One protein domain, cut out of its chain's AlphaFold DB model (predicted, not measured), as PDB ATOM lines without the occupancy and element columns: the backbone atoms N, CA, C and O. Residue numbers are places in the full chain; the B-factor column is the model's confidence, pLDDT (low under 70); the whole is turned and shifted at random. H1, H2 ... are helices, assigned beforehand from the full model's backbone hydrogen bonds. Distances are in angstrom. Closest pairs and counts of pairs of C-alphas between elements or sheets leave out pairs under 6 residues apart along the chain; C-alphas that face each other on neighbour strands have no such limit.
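Overview. This is residues 138 to 190 of the 335 residues of the protein "Tannase/feruloyl esterase family alpha/beta hydrolase" of Parapusillimonas sp. SGNA-6 (UniProt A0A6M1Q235). Helix H1 lies between the longest helix, H3, on one side and a large loop, residues 147 to 166, on the other. H1 meets H3 steeply at Glu 146, and the short H2 joins the loop to H3. The 53 printed residues, with three named helices in the order H1, H2, H3 and no named strand, are all helix in class, though under half of them are in named elements. The whole is compact and rounded, with a radius of gyration of the C-alphas of 10.5 A and spans of 25 by 25 by 17 A.

Arrangement. H1, residues 138 to 146, touches H3, residues 173 to 185; their closest C-alphas, of Glu 146 and Gly 183, are 4.8 A apart. They run the same way at a steep tilt of 69.6 degrees, only just short of about perpendicular. H2, residues 167 to 170, is close to H1 but not clearly touching, the closest C-alphas, of Thr 140 and Trp 168, being 7.0 A apart. H2 and H3 are apart. Every O i to N i+4 pair in H1 and H3 is within hydrogen-bond range; H2 is too short for one.

Along the chain. H1 begins at C-alpha 138, (-44.559, -10.440, -17.855), and is 12.0 A long. H2 measures 5.7 A. H3, 18.6 A long, ends at C-alpha 185, (-36.703, -26.499, -24.188).

Size, cuts and confidence. The C-alphas farthest apart, of Thr 170 and Ser 188, are 28.2 A apart. The link from H1 to H2 is long, that from H2 to H3 tight. The printed part has no cut, and no printed residue is under pLDDT 70.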
ATOM      1  N   ILE A 138     -45.502  -9.319 -17.848       93.50
ATOM      2  CA  ILE A 138     -44.559 -10.440 -17.855       93.50
ATOM      3  C   ILE A 138     -44.701 -11.254 -19.146       93.50
ATOM      4  O   ILE A 138     -43.727 -11.810 -19.641       93.50
ATOM      5  N   ALA A 139     -45.893 -11.275 -19.746       96.19
ATOM      6  CA  ALA A 139     -46.193 -12.144 -20.874       96.19
ATOM      7  C   ALA A 139     -45.380 -11.798 -22.133       96.19
ATOM      8  O   ALA A 139     -44.901 -12.697 -22.822       96.19
ATOM      9  N   THR A 140     -45.198 -10.508 -22.442       96.56
ATOM     10  CA  THR A 140     -44.380 -10.084 -23.596       96.56
ATOM     11  C   THR A 140     -42.895 -10.309 -23.364       96.56
ATOM     12  O   THR A 140     -42.169 -10.648 -24.295       96.56
ATOM     13  N   ASP A 141     -42.457 -10.126 -22.122       96.38
ATOM     14  CA  ASP A 141     -41.059 -10.251 -21.726       96.38
ATOM     15  C   ASP A 141     -40.649 -11.725 -21.762       96.38
ATOM     16  O   ASP A 141     -39.603 -12.063 -22.310       96.38
ATOM     17  N   MET A 142     -41.524 -12.619 -21.287       96.00
ATOM     18  CA  MET A 142     -41.311 -14.059 -21.378       96.00
ATOM     19  C   MET A 142     -41.207 -14.519 -22.833       96.00
ATOM     20  O   MET A 142     -40.256 -15.208 -23.170       96.00
ATOM     21  N   VAL A 143     -42.091 -14.064 -23.731       97.19
ATOM     22  CA  VAL A 143     -41.990 -14.410 -25.162       97.19
ATOM     23  C   VAL A 143     -40.670 -13.932 -25.778       97.19
ATOM     24  O   VAL A 143     -40.077 -14.642 -26.589       97.19
ATOM     25  N   ALA A 144     -40.177 -12.754 -25.392       97.00
ATOM     26  CA  ALA A 144     -38.877 -12.267 -25.848       97.00
ATOM     27  C   ALA A 144     -37.709 -13.117 -25.331       97.00
ATOM     28  O   ALA A 144     -36.767 -13.367 -26.081       97.00
ATOM     29  N   LEU A 145     -37.777 -13.590 -24.083       95.81
ATOM     30  CA  LEU A 145     -36.787 -14.501 -23.503       95.81
ATOM     31  C   LEU A 145     -36.837 -15.889 -24.156       95.81
ATOM     32  O   LEU A 145     -35.795 -16.425 -24.522       95.81
ATOM     33  N   GLU A 146     -38.033 -16.448 -24.351       96.56
ATOM     34  CA  GLU A 146     -38.264 -17.750 -24.990       96.56
ATOM     35  C   GLU A 146     -37.754 -17.769 -26.433       96.56
ATOM     36  O   GLU A 146     -37.100 -18.717 -26.861       96.56
ATOM     37  N   LEU A 147     -38.016 -16.697 -27.183       96.81
ATOM     38  CA  LEU A 147     -37.551 -16.542 -28.561       96.81
ATOM     39  C   LEU A 147     -36.147 -15.927 -28.663       96.81
ATOM     40  O   LEU A 147     -35.652 -15.762 -29.776       96.81
ATOM     41  N   GLN A 148     -35.519 -15.603 -27.528       95.88
ATOM     42  CA  GLN A 148     -34.182 -15.005 -27.427       95.88
ATOM     43  C   GLN A 148     -33.999 -13.769 -28.327       95.88
ATOM     44  O   GLN A 148     -32.942 -13.551 -28.918       95.88
ATOM     45  N   ASP A 149     -35.046 -12.953 -28.439       97.12
ATOM     46  CA  ASP A 149     -35.078 -11.756 -29.274       97.12
ATOM     47  C   ASP A 149     -35.847 -10.652 -28.528       97.12
ATOM     48  O   ASP A 149     -37.077 -10.727 -28.405       97.12
ATOM     49  N   PRO A 150     -35.153  -9.611 -28.022       97.69
ATOM     50  CA  PRO A 150     -35.780  -8.573 -27.213       97.69
ATOM     51  C   PRO A 150     -36.856  -7.804 -27.980       97.69
ATOM     52  O   PRO A 150     -37.763  -7.273 -27.347       97.69
ATOM     53  N   THR A 151     -36.818  -7.778 -29.320       97.62
ATOM     54  CA  THR A 151     -37.764  -7.003 -30.141       97.62
ATOM     55  C   THR A 151     -39.213  -7.456 -29.972       97.62
ATOM     56  O   THR A 151     -40.135  -6.663 -30.197       97.62
ATOM     57  N   TRP A 152     -39.432  -8.704 -29.538       97.38
ATOM     58  CA  TRP A 152     -40.758  -9.221 -29.213       97.38
ATOM     59  C   TRP A 152     -41.387  -8.545 -28.003       97.38
ATOM     60  O   TRP A 152     -42.609  -8.486 -27.954       97.38
ATOM     61  N   ALA A 153     -40.609  -8.020 -27.058       97.25
ATOM     62  CA  ALA A 153     -41.143  -7.381 -25.864       97.25
ATOM     63  C   ALA A 153     -41.634  -5.947 -26.133       97.25
ATOM     64  O   ALA A 153     -41.495  -5.393 -27.230       97.25
ATOM     65  N   ARG A 154     -42.222  -5.332 -25.105       96.88
ATOM     66  CA  ARG A 154     -42.634  -3.922 -25.123       96.88
ATOM     67  C   ARG A 154     -41.422  -2.982 -24.987       96.88
ATOM     68  O   ARG A 154     -40.400  -3.403 -24.453       96.88
ATOM     69  N   PRO A 155     -41.525  -1.694 -25.372       96.31
ATOM     70  CA  PRO A 155     -40.403  -0.741 -25.318       96.31
ATOM     71  C   PRO A 155     -39.740  -0.518 -23.956       96.31
ATOM     72  O   PRO A 155     -38.617  -0.026 -23.894       96.31
ATOM     73  N   ASN A 156     -40.413  -0.871 -22.862       94.69
ATOM     74  CA  ASN A 156     -39.848  -0.806 -21.517       94.69
ATOM     75  C   ASN A 156     -38.966  -2.019 -21.161       94.69
ATOM     76  O   ASN A 156     -38.352  -2.013 -20.097       94.69
ATOM     77  N   PHE A 157     -38.894  -3.040 -22.019       96.31
ATOM     78  CA  PHE A 157     -37.947  -4.142 -21.891       96.31
ATOM     79  C   PHE A 157     -36.590  -3.715 -22.457       96.31
ATOM     80  O   PHE A 157     -36.418  -3.578 -23.671       96.31
ATOM     81  N   ILE A 158     -35.637  -3.473 -21.559       95.75
ATOM     82  CA  ILE A 158     -34.289  -3.006 -21.890       95.75
ATOM     83  C   ILE A 158     -33.321  -4.183 -21.820       95.75
ATOM     84  O   ILE A 158     -33.223  -4.849 -20.790       95.75
ATOM     85  N   ASN A 159     -32.584  -4.430 -22.901       94.62
ATOM     86  CA  ASN A 159     -31.612  -5.516 -22.975       94.62
ATOM     87  C   ASN A 159     -30.341  -5.064 -23.712       94.62
ATOM     88  O   ASN A 159     -30.375  -4.185 -24.571       94.62
ATOM     89  N   ALA A 160     -29.204  -5.678 -23.379       94.06
ATOM     90  CA  ALA A 160     -27.900  -5.323 -23.941       94.06
ATOM     91  C   ALA A 160     -27.818  -5.491 -25.471       94.06
ATOM     92  O   ALA A 160     -27.014  -4.825 -26.117       94.06
ATOM     93  N   THR A 161     -28.638  -6.376 -26.046       93.69
ATOM     94  CA  THR A 161     -28.660  -6.672 -27.489       93.69
ATOM     95  C   THR A 161     -29.677  -5.839 -28.275       93.69
ATOM     96  O   THR A 161     -29.666  -5.851 -29.504       93.69
ATOM     97  N   GLY A 162     -30.538  -5.090 -27.584       94.69
ATOM     98  CA  GLY A 162     -31.617  -4.303 -28.170       94.69
ATOM     99  C   GLY A 162     -32.793  -4.179 -27.207       94.69
ATOM    100  O   GLY A 162     -32.930  -4.968 -26.280       94.69
ATOM    101  N   ASN A 163     -33.656  -3.194 -27.424       97.38
ATOM    102  CA  ASN A 163     -34.853  -3.005 -26.605       97.38
ATOM    103  C   ASN A 163     -36.079  -3.617 -27.286       97.38
ATOM    104  O   ASN A 163     -36.078  -3.861 -28.496       97.38
ATOM    105  N   GLY A 164     -37.144  -3.817 -26.513       97.69
ATOM    106  CA  GLY A 164     -38.439  -4.190 -27.070       97.69
ATOM    107  C   GLY A 164     -39.002  -3.135 -28.018       97.69
ATOM    108  O   GLY A 164     -38.756  -1.939 -27.869       97.69
ATOM    109  N   ILE A 165     -39.752  -3.585 -29.023       97.56
ATOM    110  CA  ILE A 165     -40.380  -2.716 -30.033       97.56
ATOM    111  C   ILE A 165     -41.792  -3.185 -30.412       97.56
ATOM    112  O   ILE A 165     -42.284  -2.871 -31.491       97.56
ATOM    113  N   ASP A 166     -42.452  -3.951 -29.541       97.38
ATOM    114  CA  ASP A 166     -43.808  -4.474 -29.747       97.38
ATOM    115  C   ASP A 166     -43.963  -5.425 -30.950       97.38
ATOM    116  O   ASP A 166     -45.057  -5.566 -31.512       97.38
ATOM    117  N   ARG A 167     -42.902  -6.149 -31.336       97.56
ATOM    118  CA  ARG A 167     -42.989  -7.097 -32.460       97.56
ATOM    119  C   ARG A 167     -43.981  -8.230 -32.188       97.56
ATOM    120  O   ARG A 167     -44.524  -8.795 -33.139       97.56
ATOM    121  N   TRP A 168     -44.318  -8.496 -30.918       97.12
ATOM    122  CA  TRP A 168     -45.347  -9.463 -30.512       97.12
ATOM    123  C   TRP A 168     -46.698  -9.254 -31.208       97.12
ATOM    124  O   TRP A 168     -47.412 -10.224 -31.454       97.12
ATOM    125  N   ARG A 169     -47.044  -8.019 -31.600       97.50
ATOM    126  CA  ARG A 169     -48.296  -7.709 -32.319       97.50
ATOM    127  C   ARG A 169     -48.405  -8.424 -33.669       97.50
ATOM    128  O   ARG A 169     -49.494  -8.584 -34.219       97.50
ATOM    129  N   THR A 170     -47.267  -8.843 -34.217       97.75
ATOM    130  CA  THR A 170     -47.175  -9.545 -35.501       97.75
ATOM    131  C   THR A 170     -47.207 -11.064 -35.365       97.75
ATOM    132  O   THR A 170     -47.365 -11.738 -36.384       97.75
ATOM    133  N   LEU A 171     -47.121 -11.609 -34.145       97.56
ATOM    134  CA  LEU A 171     -47.124 -13.053 -33.919       97.56
ATOM    135  C   LEU A 171     -48.395 -13.697 -34.489       97.56
ATOM    136  O   LEU A 171     -49.510 -13.188 -34.354       97.56
ATOM    137  N   SER A 172     -48.215 -14.840 -35.143       98.31
ATOM    138  CA  SER A 172     -49.301 -15.772 -35.433       98.31
ATOM    139  C   SER A 172     -49.537 -16.690 -34.232       98.31
ATOM    140  O   SER A 172     -48.696 -16.785 -33.334       98.31
ATOM    141  N   TYR A 173     -50.651 -17.423 -34.237       98.31
ATOM    142  CA  TYR A 173     -50.882 -18.490 -33.260       98.31
ATOM    143  C   TYR A 173     -49.754 -19.528 -33.269       98.31
ATOM    144  O   TYR A 173     -49.215 -19.853 -32.213       98.31
ATOM    145  N   ALA A 174     -49.312 -19.944 -34.460       97.69
ATOM    146  CA  ALA A 174     -48.208 -20.888 -34.615       97.69
ATOM    147  C   ALA A 174     -46.886 -20.338 -34.061       97.69
ATOM    148  O   ALA A 174     -46.139 -21.070 -33.419       97.69
ATOM    149  N   ALA A 175     -46.604 -19.044 -34.247       97.81
ATOM    150  CA  ALA A 175     -45.401 -18.421 -33.698       97.81
ATOM    151  C   ALA A 175     -45.439 -18.343 -32.161       97.81
ATOM    152  O   ALA A 175     -44.432 -18.627 -31.516       97.81
ATOM    153  N   LEU A 176     -46.597 -18.034 -31.563       97.88
ATOM    154  CA  LEU A 176     -46.768 -18.093 -30.107       97.88
ATOM    155  C   LEU A 176     -46.701 -19.542 -29.580       97.88
ATOM    156  O   LEU A 176     -46.174 -19.780 -28.496       97.88
ATOM    157  N   SER A 177     -47.200 -20.522 -30.340       96.25
ATOM    158  CA  SER A 177     -47.019 -21.945 -30.028       96.25
ATOM    159  C   SER A 177     -45.549 -22.347 -30.057       96.25
ATOM    160  O   SER A 177     -45.110 -23.073 -29.177       96.25
ATOM    161  N   ASN A 178     -44.779 -21.855 -31.027       96.75
ATOM    162  CA  ASN A 178     -43.344 -22.102 -31.074       96.75
ATOM    163  C   ASN A 178     -42.624 -21.457 -29.880       96.75
ATOM    164  O   ASN A 178     -41.735 -22.084 -29.320       96.75
ATOM    165  N   ALA A 179     -43.013 -20.249 -29.454       97.50
ATOM    166  CA  ALA A 179     -42.457 -19.627 -28.246       97.50
ATOM    167  C   ALA A 179     -42.659 -20.511 -27.002       97.50
ATOM    168  O   ALA A 179     -41.705 -20.754 -26.268       97.50
ATOM    169  N   TYR A 180     -43.851 -21.101 -26.847       95.56
ATOM    170  CA  TYR A 180     -44.118 -22.091 -25.798       95.56
ATOM    171  C   TYR A 180     -43.151 -23.287 -25.869       95.56
ATOM    172  O   TYR A 180     -42.538 -23.639 -24.863       95.56
ATOM    173  N   ASP A 181     -42.967 -23.881 -27.054       96.00
ATOM    174  CA  ASP A 181     -42.060 -25.025 -27.233       96.00
ATOM    175  C   ASP A 181     -40.597 -24.646 -26.910       96.00
ATOM    176  O   ASP A 181     -39.883 -25.415 -26.259       96.00
ATOM    177  N   GLN A 182     -40.159 -23.438 -27.290       97.38
ATOM    178  CA  GLN A 182     -38.838 -22.916 -26.917       97.38
ATOM    179  C   GLN A 182     -38.708 -22.716 -25.402       97.38
ATOM    180  O   GLN A 182     -37.695 -23.102 -24.823       97.38
ATOM    181  N   GLY A 183     -39.734 -22.181 -24.736       95.44
ATOM    182  CA  GLY A 183     -39.746 -22.010 -23.280       95.44
ATOM    183  C   GLY A 183     -39.622 -23.327 -22.512       95.44
ATOM    184  O   GLY A 183     -38.917 -23.396 -21.500       95.44
ATOM    185  N   VAL A 184     -40.240 -24.400 -23.017       94.81
ATOM    186  CA  VAL A 184     -40.069 -25.758 -22.473       94.81
ATOM    187  C   VAL A 184     -38.638 -26.261 -22.693       94.81
ATOM    188  O   VAL A 184     -38.017 -26.773 -21.761       94.81
ATOM    189  N   ALA A 185     -38.076 -26.082 -23.891       96.75
ATOM    190  CA  ALA A 185     -36.703 -26.499 -24.188       96.75
ATOM    191  C   ALA A 185     -35.648 -25.740 -23.352       96.75
ATOM    192  O   ALA A 185     -34.613 -26.301 -22.990       96.75
ATOM    193  N   LEU A 186     -35.924 -24.480 -23.004       96.88
ATOM    194  CA  LEU A 186     -35.031 -23.602 -22.245       96.88
ATOM    195  C   LEU A 186     -35.105 -23.781 -20.722       96.88
ATOM    196  O   LEU A 186     -34.374 -23.097 -20.008       96.88
ATOM    197  N   GLN A 187     -35.911 -24.709 -20.191       95.31
ATOM    198  CA  GLN A 187     -36.060 -24.878 -18.738       95.31
ATOM    199  C   GLN A 187     -34.728 -25.050 -18.005       95.31
ATOM    200  O   GLN A 187     -34.497 -24.376 -17.006       95.31
ATOM    201  N   SER A 188     -33.804 -25.861 -18.528       95.75
ATOM    202  CA  SER A 188     -32.483 -26.039 -17.904       95.75
ATOM    203  C   SER A 188     -31.655 -24.744 -17.855       95.75
ATOM    204  O   SER A 188     -30.956 -24.502 -16.872       95.75
ATOM    205  N   ALA A 189     -31.779 -23.881 -18.868       95.81
ATOM    206  CA  ALA A 189     -31.158 -22.556 -18.906       95.81
ATOM    207  C   ALA A 189     -31.844 -21.558 -17.954       95.81
ATOM    208  O   ALA A 189     -31.180 -20.679 -17.408       95.81
ATOM    209  N   PHE A 190     -33.142 -21.722 -17.700       94.50
ATOM    210  CA  PHE A 190     -33.921 -20.919 -16.750       94.50
ATOM    211  C   PHE A 190     -34.058 -21.574 -15.371       94.50
ATOM    212  O   PHE A 190     -35.034 -21.335 -14.666       94.50
TER     213      PHE A 190